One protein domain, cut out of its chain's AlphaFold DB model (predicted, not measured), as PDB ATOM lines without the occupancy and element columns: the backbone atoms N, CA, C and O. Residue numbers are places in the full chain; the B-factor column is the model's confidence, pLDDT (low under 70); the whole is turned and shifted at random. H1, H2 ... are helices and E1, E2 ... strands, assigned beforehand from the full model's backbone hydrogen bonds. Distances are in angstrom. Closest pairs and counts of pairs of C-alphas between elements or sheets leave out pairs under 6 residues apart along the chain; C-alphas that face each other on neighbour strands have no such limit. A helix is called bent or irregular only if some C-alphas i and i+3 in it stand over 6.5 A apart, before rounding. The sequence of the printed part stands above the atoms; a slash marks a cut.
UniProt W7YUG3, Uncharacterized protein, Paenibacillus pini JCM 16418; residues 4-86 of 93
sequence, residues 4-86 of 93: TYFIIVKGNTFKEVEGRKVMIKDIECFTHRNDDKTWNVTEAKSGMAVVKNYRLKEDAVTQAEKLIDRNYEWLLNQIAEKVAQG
ATOM      1  N   THR A   4     148.903  88.080 103.052       96.56
ATOM      2  CA  THR A   4     147.462  88.046 103.280       96.56
ATOM      3  C   THR A   4     146.999  86.628 103.604       96.56
ATOM      4  O   THR A   4     147.112  85.707 102.791       96.56
ATOM      5  N   TYR A   5     146.433  86.451 104.792       97.19
ATOM      6  CA  TYR A   5     145.831  85.205 105.253       97.19
ATOM      7  C   TYR A   5     144.365  85.406 105.631       97.19
ATOM      8  O   TYR A   5     143.846  86.519 105.645       97.19
ATOM      9  N   PHE A   6     143.689  84.308 105.953       96.56
ATOM     10  CA  PHE A   6     142.271  84.300 106.275       96.56
ATOM     11  C   PHE A   6     142.027  83.482 107.538       96.56
ATOM     12  O   PHE A   6     142.528  82.366 107.674       96.56
ATOM     13  N   ILE A   7     141.247  84.038 108.460       95.44
ATOM     14  CA  ILE A   7     140.808  83.357 109.681       95.44
ATOM     15  C   ILE A   7     139.321  83.041 109.589       95.44
ATOM     16  O   ILE A   7     138.543  83.854 109.085       95.44
ATOM     17  N   ILE A   8     138.916  81.887 110.111       93.06
ATOM     18  CA  ILE A   8     137.500  81.533 110.202       93.06
ATOM     19  C   ILE A   8     136.821  82.347 111.314       93.06
ATOM     20  O   ILE A   8     137.326  82.455 112.438       93.06
ATOM     21  N   VAL A   9     135.663  82.929 111.011       90.56
ATOM     22  CA  VAL A   9     134.809  83.659 111.957       90.56
ATOM     23  C   VAL A   9     133.407  83.040 111.999       90.56
ATOM     24  O   VAL A   9     133.120  82.038 111.341       90.56
ATOM     25  N   LYS A  10     132.524  83.582 112.848       86.31
ATOM     26  CA  LYS A  10     131.192  83.012 113.099       86.31
ATOM     27  C   LYS A  10     130.419  82.798 111.786       86.31
ATOM     28  O   LYS A  10     130.341  83.697 110.955       86.31
ATOM     29  N   GLY A  11     129.813  81.616 111.648       81.75
ATOM     30  CA  GLY A  11     129.034  81.240 110.464       81.75
ATOM     31  C   GLY A  11     129.869  80.732 109.285       81.75
ATOM     32  O   GLY A  11     129.419  80.878 108.156       81.75
ATOM     33  N   ASN A  12     131.064  80.180 109.537       79.50
ATOM     34  CA  ASN A  12     131.987  79.655 108.516       79.50
ATOM     35  C   ASN A  12     132.364  80.683 107.436       79.50
ATOM     36  O   ASN A  12     132.615  80.345 106.284       79.50
ATOM     37  N   THR A  13     132.399  81.959 107.818       89.62
ATOM     38  CA  THR A  13     132.901  83.034 106.959       89.62
ATOM     39  C   THR A  13     134.375  83.285 107.253       89.62
ATOM     40  O   THR A  13     134.875  82.919 108.319       89.62
ATOM     41  N   PHE A  14     135.082  83.915 106.315       93.81
ATOM     42  CA  PHE A  14     136.503  84.217 106.449       93.81
ATOM     43  C   PHE A  14     136.735  85.719 106.591       93.81
ATOM     44  O   PHE A  14     136.138  86.520 105.875       93.81
ATOM     45  N   LYS A  15     137.626  86.097 107.511       95.31
ATOM     46  CA  LYS A  15     138.136  87.464 107.655       95.31
ATOM     47  C   LYS A  15     139.588  87.503 107.192       95.31
ATOM     48  O   LYS A  15     140.396  86.697 107.648       95.31
ATOM     49  N   GLU A  16     139.902  88.452 106.319       96.75
ATOM     50  CA  GLU A  16     141.267  88.730 105.876       96.75
ATOM     51  C   GLU A  16     142.109  89.329 107.014       96.75
ATOM     52  O   GLU A  16     141.627  90.176 107.775       96.75
ATOM     53  N   VAL A  17     143.356  88.878 107.144       96.88
ATOM     54  CA  VAL A  17     144.332  89.382 108.115       96.88
ATOM     55  C   VAL A  17     145.737  89.403 107.521       96.88
ATOM     56  O   VAL A  17     146.123  88.509 106.767       96.88
ATOM     57  N   GLU A  18     146.536  90.385 107.925       97.44
ATOM     58  CA  GLU A  18     147.976  90.359 107.679       97.44
ATOM     59  C   GLU A  18     148.645  89.382 108.645       97.44
ATOM     60  O   GLU A  18     148.432  89.418 109.863       97.44
ATOM     61  N   GLY A  19     149.474  88.495 108.105       97.19
ATOM     62  CA  GLY A  19     150.145  87.486 108.900       97.19
ATOM     63  C   GLY A  19     151.517  87.115 108.375       97.19
ATOM     64  O   GLY A  19     151.902  87.418 107.250       97.19
ATOM     65  N   ARG A  20     152.277  86.415 109.214       97.69
ATOM     66  CA  ARG A  20     153.575  85.855 108.845       97.69
ATOM     67  C   ARG A  20     153.545  84.345 108.957       97.69
ATOM     68  O   ARG A  20     153.298  83.828 110.051       97.69
ATOM     69  N   LYS A  21     153.869  83.678 107.848       97.44
ATOM     70  CA  LYS A  21     154.023  82.224 107.756       97.44
ATOM     71  C   LYS A  21     154.925  81.675 108.862       97.44
ATOM     72  O   LYS A  21     155.988  82.234 109.138       97.44
ATOM     73  N   VAL A  22     154.517  80.552 109.437       97.06
ATOM     74  CA  VAL A  22     155.315  79.709 110.326       97.06
ATOM     75  C   VAL A  22     155.000  78.248 110.007       97.06
ATOM     76  O   VAL A  22     153.838  77.866 109.910       97.06
ATOM     77  N   MET A  23     156.028  77.430 109.801       97.00
ATOM     78  CA  MET A  23     155.855  75.988 109.615       97.00
ATOM     79  C   MET A  23     156.009  75.301 110.966       97.00
ATOM     80  O   MET A  23     157.024  75.504 111.627       97.00
ATOM     81  N   ILE A  24     155.025  74.494 111.363       96.12
ATOM     82  CA  ILE A  24     155.068  73.732 112.614       96.12
ATOM     83  C   ILE A  24     154.753  72.276 112.293       96.12
ATOM     84  O   ILE A  24     153.614  71.958 111.964       96.12
ATOM     85  N   LYS A  25     155.764  71.399 112.382       92.44
ATOM     86  CA  LYS A  25     155.637  69.950 112.124       92.44
ATOM     87  C   LYS A  25     154.873  69.656 110.822       92.44
ATOM     88  O   LYS A  25     153.852  68.988 110.831       92.44
ATOM     89  N   ASP A  26     155.331  70.260 109.725       92.31
ATOM     90  CA  ASP A  26     154.747  70.170 108.374       92.31
ATOM     91  C   ASP A  26     153.346  70.781 108.183       92.31
ATOM     92  O   ASP A  26     152.843  70.839 107.060       92.31
ATOM     93  N   ILE A  27     152.740  71.335 109.235       95.06
ATOM     94  CA  ILE A  27     151.506  72.115 109.135       95.06
ATOM     95  C   ILE A  27     151.871  73.565 108.817       95.06
ATOM     96  O   ILE A  27     152.607  74.229 109.556       95.06
ATOM     97  N   GLU A  28     151.336  74.074 107.706       96.50
ATOM     98  CA  GLU A  28     151.449  75.488 107.370       96.50
ATOM     99  C   GLU A  28     150.540  76.311 108.283       96.50
ATOM    100  O   GLU A  28     149.315  76.224 108.227       96.50
ATOM    101  N   CYS A  29     151.159  77.131 109.123       97.75
ATOM    102  CA  CYS A  29     150.479  78.067 109.996       97.75
ATOM    103  C   CYS A  29     150.904  79.502 109.668       97.75
ATOM    104  O   CYS A  29     151.853  79.765 108.925       97.75
ATOM    105  N   PHE A  30     150.225  80.461 110.277       98.12
ATOM    106  CA  PHE A  30     150.635  81.853 110.267       98.12
ATOM    107  C   PHE A  30     150.353  82.512 111.613       98.12
ATOM    108  O   PHE A  30     149.417  82.169 112.336       98.12
ATOM    109  N   THR A  31     151.204  83.474 111.944       98.25
ATOM    110  CA  THR A  31     151.026  84.369 113.088       98.25
ATOM    111  C   THR A  31     150.359  85.644 112.619       98.25
ATOM    112  O   THR A  31     150.781  86.208 111.614       98.25
ATOM    113  N   HIS A  32     149.364  86.125 113.350       98.06
ATOM    114  CA  HIS A  32     148.739  87.423 113.100       98.06
ATOM    115  C   HIS A  32     148.400  88.096 114.424       98.06
ATOM    116  O   HIS A  32     148.386  87.446 115.478       98.06
ATOM    117  N   ARG A  33     148.192  89.411 114.367       97.38
ATOM    118  CA  ARG A  33     147.917  90.232 115.540       97.38
ATOM    119  C   ARG A  33     146.463  90.685 115.524       97.38
ATOM    120  O   ARG A  33     145.998  91.230 114.530       97.38
ATOM    121  N   ASN A  34     145.770  90.488 116.638       94.88
ATOM    122  CA  ASN A  34     144.416  90.987 116.842       94.88
ATOM    123  C   ASN A  34     144.425  92.504 117.120       94.88
ATOM    124  O   ASN A  34     145.450  93.082 117.500       94.88
ATOM    125  N   ASP A  35     143.248  93.129 117.032       94.00
ATOM    126  CA  ASP A  35     143.045  94.558 117.322       94.00
ATOM    127  C   ASP A  35     143.424  94.925 118.773       94.00
ATOM    128  O   ASP A  35     143.929  96.017 119.045       94.00
ATOM    129  N   ASP A  36     143.267  93.983 119.709       95.31
ATOM    130  CA  ASP A  36     143.655  94.118 121.123       95.31
ATOM    131  C   ASP A  36     145.167  93.943 121.373       95.31
ATOM    132  O   ASP A  36     145.621  93.887 122.517       95.31
ATOM    133  N   LYS A  37     145.957  93.888 120.293       95.50
ATOM    134  CA  LYS A  37     147.415  93.743 120.275       95.50
ATOM    135  C   LYS A  37     147.942  92.373 120.706       95.50
ATOM    136  O   LYS A  37     149.170  92.244 120.792       95.50
ATOM    137  N   THR A  38     147.081  91.380 120.921       97.88
ATOM    138  CA  THR A  38     147.482  89.988 121.174       97.88
ATOM    139  C   THR A  38     147.780  89.224 119.880       97.88
ATOM    140  O   THR A  38     147.444  89.666 118.784       97.88
ATOM    141  N   TRP A  39     148.452  88.082 120.005       98.19
ATOM    142  CA  TRP A  39     148.913  87.230 118.917       98.19
ATOM    143  C   TRP A  39     148.176  85.896 118.899       98.19
ATOM    144  O   TRP A  39     147.968  85.263 119.938       98.19
ATOM    145  N   ASN A  40     147.859  85.446 117.690       98.19
ATOM    146  CA  ASN A  40     147.302  84.128 117.422       98.19
ATOM    147  C   ASN A  40     148.243  83.347 116.497       98.19
ATOM    148  O   ASN A  40     148.975  83.941 115.701       98.19
ATOM    149  N   VAL A  41     148.155  82.018 116.548       98.44
ATOM    150  CA  VAL A  41     148.682  81.130 115.501       98.44
ATOM    151  C   VAL A  41     147.501  80.401 114.893       98.44
ATOM    152  O   VAL A  41     146.683  79.827 115.613       98.44
ATOM    153  N   THR A  42     147.393  80.459 113.575       97.75
ATOM    154  CA  THR A  42     146.266  79.909 112.821       97.75
ATOM    155  C   THR A  42     146.788  78.976 111.743       97.75
ATOM    156  O   THR A  42     147.793  79.278 111.107       97.75
ATOM    157  N   GLU A  43     146.121  77.843 111.560       96.69
ATOM    158  CA  GLU A  43     146.369  76.927 110.452       96.69
ATOM    159  C   GLU A  43     145.879  77.559 109.138       96.69
ATOM    160  O   GLU A  43     144.799  78.151 109.084       96.69
ATOM    161  N   ALA A  44     146.700  77.498 108.089       96.06
ATOM    162  CA  ALA A  44     146.522  78.327 106.900       96.06
ATOM    163  C   ALA A  44     145.376  77.881 105.974       96.06
ATOM    164  O   ALA A  44     144.685  78.735 105.408       96.06
ATOM    165  N   LYS A  45     145.150  76.572 105.816       94.12
ATOM    166  CA  LYS A  45     144.159  76.035 104.873       94.12
ATOM    167  C   LYS A  45     142.734  76.239 105.352       94.12
ATOM    168  O   LYS A  45     141.907  76.698 104.581       94.12
ATOM    169  N   SER A  46     142.443  75.917 106.606       93.81
ATOM    170  CA  SER A  46     141.102  76.031 107.196       93.81
ATOM    171  C   SER A  46     140.850  77.386 107.861       93.81
ATOM    172  O   SER A  46     139.717  77.700 108.219       93.81
ATOM    173  N   GLY A  47     141.896  78.186 108.097       94.19
ATOM    174  CA  GLY A  47     141.794  79.418 108.881       94.19
ATOM    175  C   GLY A  47     141.450  79.174 110.356       94.19
ATOM    176  O   GLY A  47     141.062  80.111 111.061       94.19
ATOM    177  N   MET A  48     141.567  77.931 110.839       94.44
ATOM    178  CA  MET A  48     141.297  77.553 112.222       94.44
ATOM    179  C   MET A  48     142.441  77.993 113.136       94.44
ATOM    180  O   MET A  48     143.608  77.668 112.923       94.44
ATOM    181  N   ALA A  49     142.109  78.715 114.205       95.25
ATOM    182  CA  ALA A  49     143.114  79.122 115.179       95.25
ATOM    183  C   ALA A  49     143.578  77.926 116.025       95.25
ATOM    184  O   ALA A  49     142.764  77.281 116.683       95.25
ATOM    185  N   VAL A  50     144.890  77.699 116.050       96.75
ATOM    186  CA  VAL A  50     145.561  76.712 116.907       96.75
ATOM    187  C   VAL A  50     145.699  77.268 118.325       96.75
ATOM    188  O   VAL A  50     145.404  76.582 119.300       96.75
ATOM    189  N   VAL A  51     146.095  78.540 118.443       97.44
ATOM    190  CA  VAL A  51     146.140  79.280 119.712       97.44
ATOM    191  C   VAL A  51     145.663  80.715 119.538       97.44
ATOM    192  O   VAL A  51     145.749  81.280 118.444       97.44
ATOM    193  N   LYS A  52     145.172  81.314 120.628       97.38
ATOM    194  CA  LYS A  52     144.595  82.662 120.627       97.38
ATOM    195  C   LYS A  52     145.076  83.503 121.807       97.38
ATOM    196  O   LYS A  52     145.299  82.970 122.890       97.38
ATOM    197  N   ASN A  53     145.123  84.814 121.600       97.38
ATOM    198  CA  ASN A  53     145.220  85.858 122.620       97.38
ATOM    199  C   ASN A  53     146.508  85.848 123.462       97.38
ATOM    200  O   ASN A  53     146.492  86.164 124.653       97.38
ATOM    201  N   TYR A  54     147.646  85.523 122.848       98.06
ATOM    202  CA  TYR A  54     148.943  85.569 123.521       98.06
ATOM    203  C   TYR A  54     149.534  86.976 123.504       98.06
ATOM    204  O   TYR A  54     149.475  87.684 122.503       98.06
ATOM    205  N   ARG A  55     150.140  87.408 124.611       97.31
ATOM    206  CA  ARG A  55     150.739  88.750 124.692       97.31
ATOM    207  C   ARG A  55     151.959  88.900 123.782       97.31
ATOM    208  O   ARG A  55     152.149  89.961 123.190       97.31
ATOM    209  N   LEU A  56     152.778  87.855 123.695       97.94
ATOM    210  CA  LEU A  56     153.988  87.810 122.881       97.94
ATOM    211  C   LEU A  56     153.803  86.831 121.724       97.94
ATOM    212  O   LEU A  56     153.115  85.816 121.852       97.94
ATOM    213  N   LYS A  57     154.430  87.146 120.590       97.56
ATOM    214  CA  LYS A  57     154.370  86.314 119.388       97.56
ATOM    215  C   LYS A  57     155.070  84.979 119.620       97.56
ATOM    216  O   LYS A  57     154.559  83.940 119.215       97.56
ATOM    217  N   GLU A  58     156.223  85.024 120.273       97.75
ATOM    218  CA  GLU A  58     157.068  83.872 120.572       97.75
ATOM    219  C   GLU A  58     156.314  82.874 121.456       97.75
ATOM    220  O   GLU A  58     156.260  81.690 121.134       97.75
ATOM    221  N   ASP A  59     155.623  83.365 122.492       97.94
ATOM    222  CA  ASP A  59     154.790  82.532 123.363       97.94
ATOM    223  C   ASP A  59     153.663  81.844 122.585       97.94
ATOM    224  O   ASP A  59     153.392  80.663 122.804       97.94
ATOM    225  N   ALA A  60     153.019  82.562 121.657       98.06
ATOM    226  CA  ALA A  60     151.976  81.998 120.806       98.06
ATOM    227  C   ALA A  60     152.525  80.833 119.969       98.06
ATOM    228  O   ALA A  60     151.925  79.759 119.925       98.06
ATOM    229  N   VAL A  61     153.692  81.020 119.347       98.19
ATOM    230  CA  VAL A  61     154.346  79.986 118.531       98.19
ATOM    231  C   VAL A  61     154.729  78.781 119.386       98.19
ATOM    232  O   VAL A  61     154.332  77.668 119.058       98.19
ATOM    233  N   THR A  62     155.389  78.982 120.530       98.31
ATOM    234  CA  THR A  62     155.785  77.879 121.421       98.31
ATOM    235  C   THR A  62     154.588  77.073 121.933       98.31
ATOM    236  O   THR A  62     154.678  75.861 122.137       98.31
ATOM    237  N   GLN A  63     153.446  77.716 122.177       98.12
ATOM    238  CA  GLN A  63     152.241  77.004 122.610       98.12
ATOM    239  C   GLN A  63     151.547  76.287 121.452       98.12
ATOM    240  O   GLN A  63     151.044  75.181 121.652       98.12
ATOM    241  N   ALA A  64     151.574  76.860 120.246       97.94
ATOM    242  CA  ALA A  64     151.111  76.181 119.042       97.94
ATOM    243  C   ALA A  64     151.937  74.918 118.761       97.94
ATOM    244  O   ALA A  64     151.352  73.866 118.529       97.94
ATOM    245  N   GLU A  65     153.267  74.989 118.875       98.19
ATOM    246  CA  GLU A  65     154.169  73.834 118.760       98.19
ATOM    247  C   GLU A  65     153.782  72.724 119.742       98.19
ATOM    248  O   GLU A  65     153.528  71.595 119.330       98.19
ATOM    249  N   LYS A  66     153.611  73.055 121.030       97.81
ATOM    250  CA  LYS A  66     153.200  72.081 122.057       97.81
ATOM    251  C   LYS A  66     151.836  71.451 121.775       97.81
ATOM    252  O   LYS A  66     151.645  70.266 122.047       97.81
ATOM    253  N   LEU A  67     150.867  72.233 121.298       96.88
ATOM    254  CA  LEU A  67     149.529  71.728 120.986       96.88
ATOM    255  C   LEU A  67     149.532  70.845 119.746       96.88
ATOM    256  O   LEU A  67     148.900  69.788 119.772       96.88
ATOM    257  N   ILE A  68     150.259  71.246 118.705       96.75
ATOM    258  CA  ILE A  68     150.425  70.457 117.487       96.75
ATOM    259  C   ILE A  68     151.146  69.153 117.808       96.75
ATOM    260  O   ILE A  68     150.687  68.098 117.393       96.75
ATOM    261  N   ASP A  69     152.201  69.181 118.620       96.44
ATOM    262  CA  ASP A  69     152.912  67.963 119.002       96.44
ATOM    263  C   ASP A  69     152.030  66.963 119.743       96.44
ATOM    264  O   ASP A  69     152.106  65.764 119.476       96.44
ATOM    265  N   ARG A  70     151.172  67.451 120.644       96.50
ATOM    266  CA  ARG A  70     150.267  66.611 121.439       96.50
ATOM    267  C   ARG A  70     149.078  66.074 120.647       96.50
ATOM    268  O   ARG A  70     148.553  65.029 121.012       96.50
ATOM    269  N   ASN A  71     148.639  66.788 119.611       95.94
ATOM    270  CA  ASN A  71     147.381  66.510 118.910       95.94
ATOM    271  C   ASN A  71     147.570  66.371 117.394       95.94
ATOM    272  O   ASN A  71     146.638  66.631 116.639       95.94
ATOM    273  N   TYR A  72     148.770  65.999 116.944       93.75
ATOM    274  CA  TYR A  72     149.164  66.079 115.537       93.75
ATOM    275  C   TYR A  72     148.190  65.360 114.596       93.75
ATOM    276  O   TYR A  72     147.634  65.977 113.690       93.75
ATOM    277  N   GLU A  73     147.924  64.078 114.852       94.88
ATOM    278  CA  GLU A  73     147.025  63.269 114.020       94.88
ATOM    279  C   GLU A  73     145.588  63.795 114.048       94.88
ATOM    280  O   GLU A  73     144.925  63.868 113.015       94.88
ATOM    281  N   TRP A  74     145.118  64.219 115.223       94.06
ATOM    282  CA  TRP A  74     143.785  64.793 115.369       94.06
ATOM    283  C   TRP A  74     143.640  66.093 114.568       94.06
ATOM    284  O   TRP A  74     142.654  66.260 113.855       94.06
ATOM    285  N   LEU A  75     144.637  66.982 114.619       94.06
ATOM    286  CA  LEU A  75     144.645  68.217 113.833       94.06
ATOM    287  C   LEU A  75     144.676  67.936 112.332       94.06
ATOM    288  O   LEU A  75     143.917  68.561 111.599       94.06
ATOM    289  N   LEU A  76     145.497  66.988 111.871       93.31
ATOM    290  CA  LEU A  76     145.513  66.595 110.460       93.31
ATOM    291  C   LEU A  76     144.145  66.092 109.994       93.31
ATOM    292  O   LEU A  76     143.681  66.504 108.931       93.31
ATOM    293  N   ASN A  77     143.478  65.266 110.802       94.44
ATOM    294  CA  ASN A  77     142.136  64.779 110.492       94.44
ATOM    295  C   ASN A  77     141.118  65.924 110.443       94.44
ATOM    296  O   ASN A  77     140.344  66.000 109.495       94.44
ATOM    297  N   GLN A  78     141.161  66.861 111.395       91.88
ATOM    298  CA  GLN A  78     140.287  68.040 111.377       91.88
ATOM    299  C   GLN A  78     140.513  68.916 110.140       91.88
ATOM    300  O   GLN A  78     139.553  69.344 109.504       91.88
ATOM    301  N   ILE A  79     141.769  69.155 109.755       91.25
ATOM    302  CA  ILE A  79     142.095  69.906 108.536       91.25
ATOM    303  C   ILE A  79     141.553  69.163 107.308       91.25
ATOM    304  O   ILE A  79     140.910  69.778 106.461       91.25
ATOM    305  N   ALA A  80     141.769  67.848 107.219       91.94
ATOM    306  CA  ALA A  80     141.289  67.029 106.108       91.94
ATOM    307  C   ALA A  80     139.754  67.014 106.004       91.94
ATOM    308  O   ALA A  80     139.220  67.133 104.903       91.94
ATOM    309  N   GLU A  81     139.041  66.933 107.130       92.19
ATOM    310  CA  GLU A  81     137.576  67.026 107.179       92.19
ATOM    311  C   GLU A  81     137.082  68.378 106.655       92.19
ATOM    312  O   GLU A  81     136.185  68.420 105.813       92.19
ATOM    313  N   LYS A  82     137.699  69.483 107.092       88.12
ATOM    314  CA  LYS A  82     137.364  70.834 106.617       88.12
ATOM    315  C   LYS A  82     137.619  70.999 105.123       88.12
ATOM    316  O   LYS A  82     136.766  71.525 104.411       88.12
ATOM    317  N   VAL A  83     138.750  70.486 104.637       85.75
ATOM    318  CA  VAL A  83     139.080  70.452 103.204       85.75
ATOM    319  C   VAL A  83     138.009  69.678 102.429       85.75
ATOM    320  O   VAL A  83     137.508  70.172 101.424       85.75
ATOM    321  N   ALA A  84     137.615  68.494 102.906       88.75
ATOM    322  CA  ALA A  84     136.606  67.657 102.254       88.75
ATOM    323  C   ALA A  84     135.205  68.296 102.246       88.75
ATOM    324  O   ALA A  84     134.429  68.064 101.323       88.75
ATOM    325  N   GLN A  85     134.890  69.116 103.251       87.75
ATOM    326  CA  GLN A  85     133.645  69.888 103.340       87.75
ATOM    327  C   GLN A  85     133.662  71.170 102.491       87.75
ATOM    328  O   GLN A  85     132.642  71.852 102.406       87.75
ATOM    329  N   GLY A  86     134.793  71.512 101.864       83.69
ATOM    330  CA  GLY A  86     134.959  72.765 101.127       83.69
ATOM    331  C   GLY A  86     135.069  73.996 102.031       83.69
ATOM    332  O   GLY A  86     134.956  75.120 101.552       83.69
TER     333      GLY A  86
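Overview. This is residues 4 to 86 of the 93 residues of an uncharacterized protein of Paenibacillus pini JCM 16418 (UniProt W7YUG3). A single antiparallel sheet of five strands, strongly twisted and curled like part of a barrel, wraps round H1a, the first arm of one long bent helix. The second arm, H1b, turns off about perpendicular to the first and only grazes the sheet. The sheet is also bent back on itself, E1 and E2 facing E4 and E5. The printed part has 83 residues, with five named strands and then one named helix, in the order E1 E2 E3 E4 E5 H1; the sheet has the same order, and the class is mixed, helices and strands. The whole is compact, with a radius of gyration of the C-alphas of 12.1 A and spans of 33 by 28 by 18 A.

Along the chain. E1, residues 4 to 9, begins at C-alpha 4, (147.462, 88.046, 103.280). E2, residues 13 to 24, is the longest strand, 24.7 A from first to last C-alpha, and bends by 93 degrees at residue 18. E3, residues 27 to 33, measures 19.5 A; E4 is residues 39 to 43 and E5 residues 49 to 54. H1, residues 57 to 84, was assigned as one helix by its hydrogen bonds but is bent: C-alphas 70 and 73 are 8.8 A apart. Its arm H1a, residues 57 to 70, measures 20.2 A and begins at C-alpha 57, (154.370, 86.314, 119.388). Its arm H1b, residues 73 to 84, measures 16.3 A and ends at C-alpha 84, (136.606, 67.657, 102.254).

Arrangement. The strands form a meander, each the antiparallel neighbour of the one before, and each successive pair is a hairpin. The pairing of E2 is staggered: residues 13 to 18 pair with E1, for instance N 7 and O 15 at 2.9 A, and residues 19 to 24 pair with E3, for instance N 22 and O 29 at 2.8 A. E3 and E4 have N 30 and O 42 within hydrogen-bond range at 2.8 A. E4 and the edge strand E5 have N 39 and O 54 at 2.7 A. This is a folded sheet, two leaves that face each other, with E3 as the hinge; E2 and E5 are apart. The sheet curls round H1a, whose closest C-alphas to E5 are those of Ala 60 and Tyr 54, 5.4 A apart. H1b only grazes the sheet, with residues 75 to 79. The arms are close but not clearly touching, the C-alphas of Ile 68 and Leu 75 being 7.2 A apart, and their lines stand about perpendicular at 83 degrees. In H1a and H1b every O i to N i+4 pair is within hydrogen-bond range.

Size, cuts and confidence. The two C-alphas farthest apart, those of Arg 55 and Ala 84, are 33.9 A apart. The printed part has no cut, and its five links are tight. The mean pLDDT of the printed part is 94.9, and no printed residue is under 70.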